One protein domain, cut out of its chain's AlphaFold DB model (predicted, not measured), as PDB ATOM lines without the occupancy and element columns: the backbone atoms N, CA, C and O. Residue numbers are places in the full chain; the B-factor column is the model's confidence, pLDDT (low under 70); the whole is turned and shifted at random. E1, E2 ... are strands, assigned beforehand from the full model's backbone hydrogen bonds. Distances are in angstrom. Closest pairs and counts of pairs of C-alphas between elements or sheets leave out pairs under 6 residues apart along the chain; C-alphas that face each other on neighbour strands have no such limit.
ATOM      1  N   GLY A   2     205.245 221.589 160.598       37.34
ATOM      2  CA  GLY A   2     204.463 222.810 160.810       37.34
ATOM      3  C   GLY A   2     202.981 222.546 160.568       37.34
ATOM      4  O   GLY A   2     202.643 221.735 159.714       37.34
ATOM      5  N   ASP A   3     202.127 223.206 161.343       54.53
ATOM      6  CA  ASP A   3     200.680 223.233 161.133       54.53
ATOM      7  C   ASP A   3     200.371 224.244 160.013       54.53
ATOM      8  O   ASP A   3     200.795 225.399 160.104       54.53
ATOM      9  N   TYR A   4     199.717 223.797 158.936       60.25
ATOM     10  CA  TYR A   4     199.366 224.627 157.772       60.25
ATOM     11  C   TYR A   4     197.972 225.270 157.893       60.25
ATOM     12  O   TYR A   4     197.537 225.948 156.963       60.25
ATOM     13  N   GLY A   5     197.294 225.106 159.035       70.50
ATOM     14  CA  GLY A   5     195.934 225.597 159.254       70.50
ATOM     15  C   GLY A   5     194.872 224.568 158.865       70.50
ATOM     16  O   GLY A   5     195.134 223.366 158.860       70.50
ATOM     17  N   SER A   6     193.652 225.034 158.576       75.56
ATOM     18  CA  SER A   6     192.534 224.150 158.229       75.56
ATOM     19  C   SER A   6     192.681 223.536 156.841       75.56
ATOM     20  O   SER A   6     192.961 224.239 155.870       75.56
ATOM     21  N   ASP A   7     192.407 222.237 156.755       75.81
ATOM     22  CA  ASP A   7     192.230 221.536 155.489       75.81
ATOM     23  C   ASP A   7     190.907 221.969 154.841       75.81
ATOM     24  O   ASP A   7     189.836 221.810 155.429       75.81
ATOM     25  N   LEU A   8     191.002 222.573 153.655       79.56
ATOM     26  CA  LEU A   8     189.855 223.075 152.894       79.56
ATOM     27  C   LEU A   8     189.301 222.043 151.905       79.56
ATOM     28  O   LEU A   8     188.230 222.269 151.346       79.56
ATOM     29  N   LEU A   9     190.040 220.957 151.667       74.62
ATOM     30  CA  LEU A   9     189.663 219.873 150.765       74.62
ATOM     31  C   LEU A   9     189.029 218.708 151.530       74.62
ATOM     32  O   LEU A   9     188.188 218.007 150.980       74.62
ATOM     33  N   ASP A  10     189.411 218.511 152.795       73.94
ATOM     34  CA  ASP A  10     189.050 217.337 153.596       73.94
ATOM     35  C   ASP A  10     189.411 216.039 152.851       73.94
ATOM     36  O   ASP A  10     190.562 215.604 152.875       73.94
ATOM     37  N   TRP A  11     188.444 215.392 152.189       71.88
ATOM     38  CA  TRP A  11     188.662 214.160 151.412       71.88
ATOM     39  C   TRP A  11     188.536 214.374 149.900       71.88
ATOM     40  O   TRP A  11     188.705 213.420 149.134       71.88
ATOM     41  N   ASP A  12     188.214 215.592 149.471       73.81
ATOM     42  CA  ASP A  12     188.039 215.936 148.068       73.81
ATOM     43  C   ASP A  12     189.393 216.159 147.380       73.81
ATOM     44  O   ASP A  12     190.384 216.577 147.979       73.81
ATOM     45  N   LEU A  13     189.432 215.872 146.079       76.88
ATOM     46  CA  LEU A  13     190.571 216.148 145.211       76.88
ATOM     47  C   LEU A  13     190.089 217.056 144.081       76.88
ATOM     48  O   LEU A  13     189.059 216.772 143.469       76.88
ATOM     49  N   ILE A  14     190.828 218.128 143.800       77.94
ATOM     50  CA  ILE A  14     190.564 218.996 142.650       77.94
ATOM     51  C   ILE A  14     191.422 218.483 141.494       77.94
ATOM     52  O   ILE A  14     192.650 218.497 141.596       77.94
ATOM     53  N   TYR A  15     190.787 217.995 140.430       71.94
ATOM     54  CA  TYR A  15     191.492 217.584 139.215       71.94
ATOM     55  C   TYR A  15     191.797 218.794 138.323       71.94
ATOM     56  O   TYR A  15     191.305 219.899 138.549       71.94
ATOM     57  N   ASP A  16     192.634 218.598 137.304       71.50
ATOM     58  CA  ASP A  16     192.920 219.651 136.327       71.50
ATOM     59  C   ASP A  16     191.619 220.204 135.725       71.50
ATOM     60  O   ASP A  16     190.718 219.442 135.372       71.50
ATOM     61  N   SER A  17     191.528 221.531 135.613       65.38
ATOM     62  CA  SER A  17     190.337 222.295 135.197       65.38
ATOM     63  C   SER A  17     189.079 222.198 136.082       65.38
ATOM     64  O   SER A  17     188.085 222.855 135.764       65.38
ATOM     65  N   ASP A  18     189.116 221.464 137.200       78.75
ATOM     66  CA  ASP A  18     188.031 221.469 138.185       78.75
ATOM     67  C   ASP A  18     188.120 222.683 139.120       78.75
ATOM     68  O   ASP A  18     189.181 223.266 139.362       78.75
ATOM     69  N   GLU A  19     186.977 223.048 139.699       81.38
ATOM     70  CA  GLU A  19     186.863 224.146 140.653       81.38
ATOM     71  C   GLU A  19     186.218 223.659 141.950       81.38
ATOM     72  O   GLU A  19     185.204 222.958 141.937       81.38
ATOM     73  N   LEU A  20     186.758 224.104 143.086       84.94
ATOM     74  CA  LEU A  20     186.125 223.945 144.390       84.94
ATOM     75  C   LEU A  20     185.739 225.312 144.948       84.94
ATOM     76  O   LEU A  20     186.569 226.213 145.062       84.94
ATOM     77  N   THR A  21     184.475 225.459 145.343       86.06
ATOM     78  CA  THR A  21     184.019 226.640 146.083       86.06
ATOM     79  C   THR A  21     184.142 226.381 147.577       86.06
ATOM     80  O   THR A  21     183.510 225.466 148.097       86.06
ATOM     81  N   VAL A  22     184.904 227.225 148.270       81.88
ATOM     82  CA  VAL A  22     185.087 227.162 149.725       81.88
ATOM     83  C   VAL A  22     184.457 228.392 150.369       81.88
ATOM     84  O   VAL A  22     184.683 229.521 149.933       81.88
ATOM     85  N   ASP A  23     183.681 228.180 151.428       85.31
ATOM     86  CA  ASP A  23     183.105 229.258 152.227       85.31
ATOM     87  C   ASP A  23     184.060 229.643 153.366       85.31
ATOM     88  O   ASP A  23     184.020 229.076 154.461       85.31
ATOM     89  N   LEU A  24     184.945 230.610 153.101       80.25
ATOM     90  CA  LEU A  24     185.944 231.068 154.075       80.25
ATOM     91  C   LEU A  24     185.316 231.664 155.345       80.25
ATOM     92  O   LEU A  24     185.978 231.696 156.378       80.25
ATOM     93  N   ALA A  25     184.049 232.094 155.303       82.44
ATOM     94  CA  ALA A  25     183.351 232.636 156.469       82.44
ATOM     95  C   ALA A  25     183.008 231.567 157.524       82.44
ATOM     96  O   ALA A  25     182.580 231.908 158.622       82.44
ATOM     97  N   GLN A  26     183.184 230.278 157.213       81.31
ATOM     98  CA  GLN A  26     183.049 229.186 158.187       81.31
ATOM     99  C   GLN A  26     184.319 228.973 159.022       81.31
ATOM    100  O   GLN A  26     184.337 228.134 159.923       81.31
ATOM    101  N   LEU A  27     185.391 229.706 158.718       74.62
ATOM    102  CA  LEU A  27     186.671 229.626 159.401       74.62
ATOM    103  C   LEU A  27     186.806 230.836 160.328       74.62
ATOM    104  O   LEU A  27     187.382 231.844 159.936       74.62
ATOM    105  N   ASP A  28     186.312 230.717 161.567       79.81
ATOM    106  CA  ASP A  28     186.247 231.815 162.557       79.81
ATOM    107  C   ASP A  28     187.577 232.585 162.728       79.81
ATOM    108  O   ASP A  28     187.597 233.767 163.062       79.81
ATOM    109  N   TYR A  29     188.723 231.934 162.505       74.25
ATOM    110  CA  TYR A  29     190.042 232.569 162.610       74.25
ATOM    111  C   TYR A  29     190.384 233.512 161.442       74.25
ATOM    112  O   TYR A  29     191.388 234.216 161.519       74.25
ATOM    113  N   LEU A  30     189.588 233.523 160.369       76.94
ATOM    114  CA  LEU A  30     189.716 234.432 159.226       76.94
ATOM    115  C   LEU A  30     188.781 235.645 159.325       76.94
ATOM    116  O   LEU A  30     188.836 236.507 158.449       76.94
ATOM    117  N   ASP A  31     187.956 235.749 160.373       81.31
ATOM    118  CA  ASP A  31     186.967 236.824 160.533       81.31
ATOM    119  C   ASP A  31     187.580 238.223 160.401       81.31
ATOM    120  O   ASP A  31     186.972 239.102 159.796       81.31
ATOM    121  N   GLU A  32     188.779 238.443 160.946       76.94
ATOM    122  CA  GLU A  32     189.490 239.726 160.852       76.94
ATOM    123  C   GLU A  32     190.009 239.991 159.429       76.94
ATOM    124  O   GLU A  32     189.895 241.114 158.932       76.94
ATOM    125  N   ALA A  33     190.491 238.963 158.724       76.00
ATOM    126  CA  ALA A  33     190.991 239.079 157.355       76.00
ATOM    127  C   ALA A  33     189.883 239.305 156.319       76.00
ATOM    128  O   ALA A  33     190.103 239.957 155.301       76.00
ATOM    129  N   LEU A  34     188.681 238.783 156.577       81.75
ATOM    130  CA  LEU A  34     187.528 238.900 155.682       81.75
ATOM    131  C   LEU A  34     186.753 240.219 155.850       81.75
ATOM    132  O   LEU A  34     185.813 240.478 155.093       81.75
ATOM    133  N   GLN A  35     187.128 241.081 156.805       83.50
ATOM    134  CA  GLN A  35     186.547 242.424 156.901       83.50
ATOM    135  C   GLN A  35     186.951 243.253 155.679       83.50
ATOM    136  O   GLN A  35     188.115 243.300 155.295       83.50
ATOM    137  N   GLY A  36     185.980 243.926 155.055       72.81
ATOM    138  CA  GLY A  36     186.168 244.583 153.753       72.81
ATOM    139  C   GLY A  36     187.205 245.716 153.715       72.81
ATOM    140  O   GLY A  36     187.551 246.177 152.630       72.81
ATOM    141  N   ASP A  37     187.696 246.179 154.864       81.31
ATOM    142  CA  ASP A  37     188.768 247.167 155.016       81.31
ATOM    143  C   ASP A  37     190.076 246.587 155.588       81.31
ATOM    144  O   ASP A  37     191.046 247.328 155.753       81.31
ATOM    145  N   SER A  38     190.136 245.278 155.844       80.31
ATOM    146  CA  SER A  38     191.317 244.592 156.373       80.31
ATOM    147  C   SER A  38     192.406 244.432 155.314       80.31
ATOM    148  O   SER A  38     192.138 243.991 154.201       80.31
ATOM    149  N   ASP A  39     193.649 244.766 155.667       81.06
ATOM    150  CA  ASP A  39     194.840 244.552 154.827       81.06
ATOM    151  C   ASP A  39     195.529 243.201 155.106       81.06
ATOM    152  O   ASP A  39     196.657 242.966 154.659       81.06
ATOM    153  N   GLU A  40     194.884 242.321 155.874       77.88
ATOM    154  CA  GLU A  40     195.427 241.001 156.172       77.88
ATOM    155  C   GLU A  40     195.468 240.095 154.939       77.88
ATOM    156  O   GLU A  40     194.698 240.222 153.986       77.88
ATOM    157  N   VAL A  41     196.425 239.167 154.961       78.50
ATOM    158  CA  VAL A  41     196.711 238.270 153.845       78.50
ATOM    159  C   VAL A  41     196.337 236.858 154.238       78.50
ATOM    160  O   VAL A  41     196.863 236.322 155.213       78.50
ATOM    161  N   ILE A  42     195.497 236.226 153.428       77.06
ATOM    162  CA  ILE A  42     195.199 234.805 153.550       77.06
ATOM    163  C   ILE A  42     196.236 234.042 152.725       77.06
ATOM    164  O   ILE A  42     196.451 234.311 151.543       77.06
ATOM    165  N   HIS A  43     196.925 233.102 153.364       76.19
ATOM    166  CA  HIS A  43     197.884 232.224 152.705       76.19
ATOM    167  C   HIS A  43     197.185 230.911 152.367       76.19
ATOM    168  O   HIS A  43     196.803 230.178 153.274       76.19
ATOM    169  N   ILE A  44     197.035 230.614 151.079       77.69
ATOM    170  CA  ILE A  44     196.431 229.365 150.612       77.69
ATOM    171  C   ILE A  44     197.551 228.466 150.103       77.69
ATOM    172  O   ILE A  44     198.380 228.888 149.289       77.69
ATOM    173  N   ILE A  45     197.601 227.247 150.629       73.00
ATOM    174  CA  ILE A  45     198.607 226.243 150.296       73.00
ATOM    175  C   ILE A  45     197.880 225.041 149.704       73.00
ATOM    176  O   ILE A  45     196.934 224.548 150.310       73.00
ATOM    177  N   ALA A  46     198.326 224.574 148.543       78.75
ATOM    178  CA  ALA A  46     197.863 223.329 147.941       78.75
ATOM    179  C   ALA A  46     199.026 222.338 147.857       78.75
ATOM    180  O   ALA A  46     200.185 222.744 147.753       78.75
ATOM    181  N   ARG A  47     198.722 221.043 147.919       72.81
ATOM    182  CA  ARG A  47     199.701 219.966 147.780       72.81
ATOM    183  C   ARG A  47     199.193 218.959 146.761       72.81
ATOM    184  O   ARG A  47     198.066 218.501 146.909       72.81
ATOM    185  N   ASP A  48     200.013 218.619 145.776       78.38
ATOM    186  CA  ASP A  48     199.671 217.552 144.833       78.38
ATOM    187  C   ASP A  48     200.028 216.153 145.376       78.38
ATOM    188  O   ASP A  48     200.610 215.988 146.458       78.38
ATOM    189  N   ASP A  49     199.656 215.128 144.617       74.12
ATOM    190  CA  ASP A  49     199.928 213.717 144.903       74.12
ATOM    191  C   ASP A  49     201.430 213.375 144.906       74.12
ATOM    192  O   ASP A  49     201.866 212.495 145.655       74.12
ATOM    193  N   ASN A  50     202.235 214.130 144.157       70.25
ATOM    194  CA  ASN A  50     203.698 214.053 144.136       70.25
ATOM    195  C   ASN A  50     204.362 214.771 145.326       70.25
ATOM    196  O   ASN A  50     205.564 214.636 145.567       70.25
ATOM    197  N   GLY A  51     203.583 215.505 146.120       64.38
ATOM    198  CA  GLY A  51     204.035 216.246 147.287       64.38
ATOM    199  C   GLY A  51     204.634 217.622 147.003       64.38
ATOM    200  O   GLY A  51     205.236 218.203 147.912       64.38
ATOM    201  N   VAL A  52     204.448 218.154 145.798       68.19
ATOM    202  CA  VAL A  52     204.743 219.544 145.445       68.19
ATOM    203  C   VAL A  52     203.783 220.458 146.195       68.19
ATOM    204  O   VAL A  52     202.582 220.209 146.259       68.19
ATOM    205  N   LEU A  53     204.325 221.524 146.783       63.34
ATOM    206  CA  LEU A  53     203.551 222.541 147.486       63.34
ATOM    207  C   LEU A  53     203.404 223.781 146.612       63.34
ATOM    208  O   LEU A  53     204.393 224.370 146.178       63.34
ATOM    209  N   TYR A  54     202.169 224.224 146.446       70.75
ATOM    210  CA  TYR A  54     201.820 225.486 145.821       70.75
ATOM    211  C   TYR A  54     201.425 226.473 146.911       70.75
ATOM    212  O   TYR A  54     200.728 226.115 147.857       70.75
ATOM    213  N   HIS A  55     201.855 227.727 146.791       75.06
ATOM    214  CA  HIS A  55     201.521 228.782 147.745       75.06
ATOM    215  C   HIS A  55     201.024 230.018 147.009       75.06
ATOM    216  O   HIS A  55     201.698 230.535 146.120       75.06
ATOM    217  N   LYS A  56     199.858 230.520 147.415       76.31
ATOM    218  CA  LYS A  56     199.290 231.764 146.903       76.31
ATOM    219  C   LYS A  56     198.868 232.663 148.057       76.31
ATOM    220  O   LYS A  56     198.412 232.204 149.105       76.31
ATOM    221  N   LYS A  57     199.068 233.966 147.875       80.88
ATOM    222  CA  LYS A  57     198.554 235.001 148.774       80.88
ATOM    223  C   LYS A  57     197.246 235.517 148.198       80.88
ATOM    224  O   LYS A  57     197.213 235.843 147.015       80.88
ATOM    225  N   TYR A  58     196.223 235.593 149.034       80.25
ATOM    226  CA  TYR A  58     194.917 236.144 148.711       80.25
ATOM    227  C   TYR A  58     194.639 237.344 149.621       80.25
ATOM    228  O   TYR A  58     194.789 237.244 150.842       80.25
ATOM    229  N   TYR A  59     194.275 238.476 149.022       86.19
ATOM    230  CA  TYR A  59     193.953 239.728 149.705       86.19
ATOM    231  C   TYR A  59     192.444 239.990 149.586       86.19
ATOM    232  O   TYR A  59     192.011 240.525 148.562       86.19
ATOM    233  N   PRO A  60     191.622 239.657 150.600       83.62
ATOM    234  CA  PRO A  60     190.159 239.704 150.490       83.62
ATOM    235  C   PRO A  60     189.591 241.071 150.088       83.62
ATOM    236  O   PRO A  60     188.566 241.150 149.414       83.62
ATOM    237  N   ASN A  61     190.269 242.158 150.468       84.12
ATOM    238  CA  ASN A  61     189.848 243.527 150.167       84.12
ATOM    239  C   ASN A  61     190.261 244.033 148.767       84.12
ATOM    240  O   ASN A  61     189.848 245.125 148.369       84.12
ATOM    241  N   ARG A  62     191.094 243.287 148.030       82.94
ATOM    242  CA  ARG A  62     191.689 243.707 146.743       82.94
ATOM    243  C   ARG A  62     191.459 242.706 145.617       82.94
ATOM    244  O   ARG A  62     191.257 243.123 144.477       82.94
ATOM    245  N   ASP A  63     191.509 241.419 145.930       82.62
ATOM    246  CA  ASP A  63     191.475 240.342 144.954       82.62
ATOM    247  C   ASP A  63     190.040 239.879 144.688       82.62
ATOM    248  O   ASP A  63     189.174 239.874 145.567       82.62
ATOM    249  N   ILE A  64     189.789 239.425 143.461       80.75
ATOM    250  CA  ILE A  64     188.569 238.675 143.152       80.75
ATOM    251  C   ILE A  64     188.568 237.357 143.940       80.75
ATOM    252  O   ILE A  64     189.624 236.765 144.139       80.75
ATOM    253  N   ALA A  65     187.398 236.887 144.386       81.31
ATOM    254  CA  ALA A  65     187.240 235.642 145.148       81.31
ATOM    255  C   ALA A  65     187.417 234.390 144.262       81.31
ATOM    256  O   ALA A  65     186.494 233.601 144.078       81.31
ATOM    257  N   TYR A  66     188.594 234.263 143.652       77.44
ATOM    258  CA  TYR A  66     188.977 233.186 142.755       77.44
ATOM    259  C   TYR A  66     190.498 233.024 142.794       77.44
ATOM    260  O   TYR A  66     191.240 233.980 142.553       77.44
ATOM    261  N   VAL A  67     190.968 231.821 143.118       75.00
ATOM    262  CA  VAL A  67     192.394 231.524 143.280       75.00
ATOM    263  C   VAL A  67     192.752 230.343 142.398       75.00
ATOM    264  O   VAL A  67     192.319 229.225 142.642       75.00
ATOM    265  N   VAL A  68     193.581 230.603 141.391       78.06
ATOM    266  CA  VAL A  68     194.137 229.561 140.523       78.06
ATOM    267  C   VAL A  68     195.509 229.160 141.045       78.06
ATOM    268  O   VAL A  68     196.376 230.024 141.219       78.06
ATOM    269  N   PHE A  69     195.714 227.872 141.296       70.25
ATOM    270  CA  PHE A  69     197.046 227.315 141.499       70.25
ATOM    271  C   PHE A  69     197.604 226.905 140.150       70.25
ATOM    272  O   PHE A  69     197.368 225.809 139.663       70.25
ATOM    273  N   GLU A  70     198.321 227.827 139.528       63.00
ATOM    274  CA  GLU A  70     199.069 227.513 138.325       63.00
ATOM    275  C   GLU A  70     200.435 226.966 138.743       63.00
ATOM    276  O   GLU A  70     201.024 227.411 139.734       63.00
TER     277      GLU A  70
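What this domain is: This is residues 2 to 70 of the 172 residues of an uncharacterized protein of Spirochaetales bacterium (UniProt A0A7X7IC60). With little regular structure, this domain is a two-stranded hairpin, E1 and E2, with loops over one face: residues 2 to 41 wind past it before E1, and residues 59 to 70 fold back after E2. The printed part has 69 residues, 12 of them in the two named strands, E1 then E2, antiparallel; there is no named helix and the class is all strand. It is compact, with a radius of gyration of the C-alphas of 12.6 A and spans of 37 by 26 by 18 A.

How they stand to each other: E1, residues 42 to 47, and E2, residues 53 to 58, form a hairpin with a tight link of 5 residues. They are antiparallel, with 159 degrees between their directions. C-alphas 45 and 55 face each other at 4.6 A. N 42 and O 58 are 2.9 A apart and N 54 and O 46 are 2.8 A apart, both within hydrogen-bond range.

Where its parts are: E1 runs 16.5 A from C-alpha 42 at (195.199, 234.805, 153.550). E2 runs 16.2 A to C-alpha 58 at (194.917, 236.144, 148.711).

The domain as a whole: The two C-alphas farthest apart, those of Asp 37 and Asn 50, are 37.9 A apart. The printed part has no cut. Its mean pLDDT is 75.8, with residues 2 to 4, 17, 51 to 53 and 70 under 70.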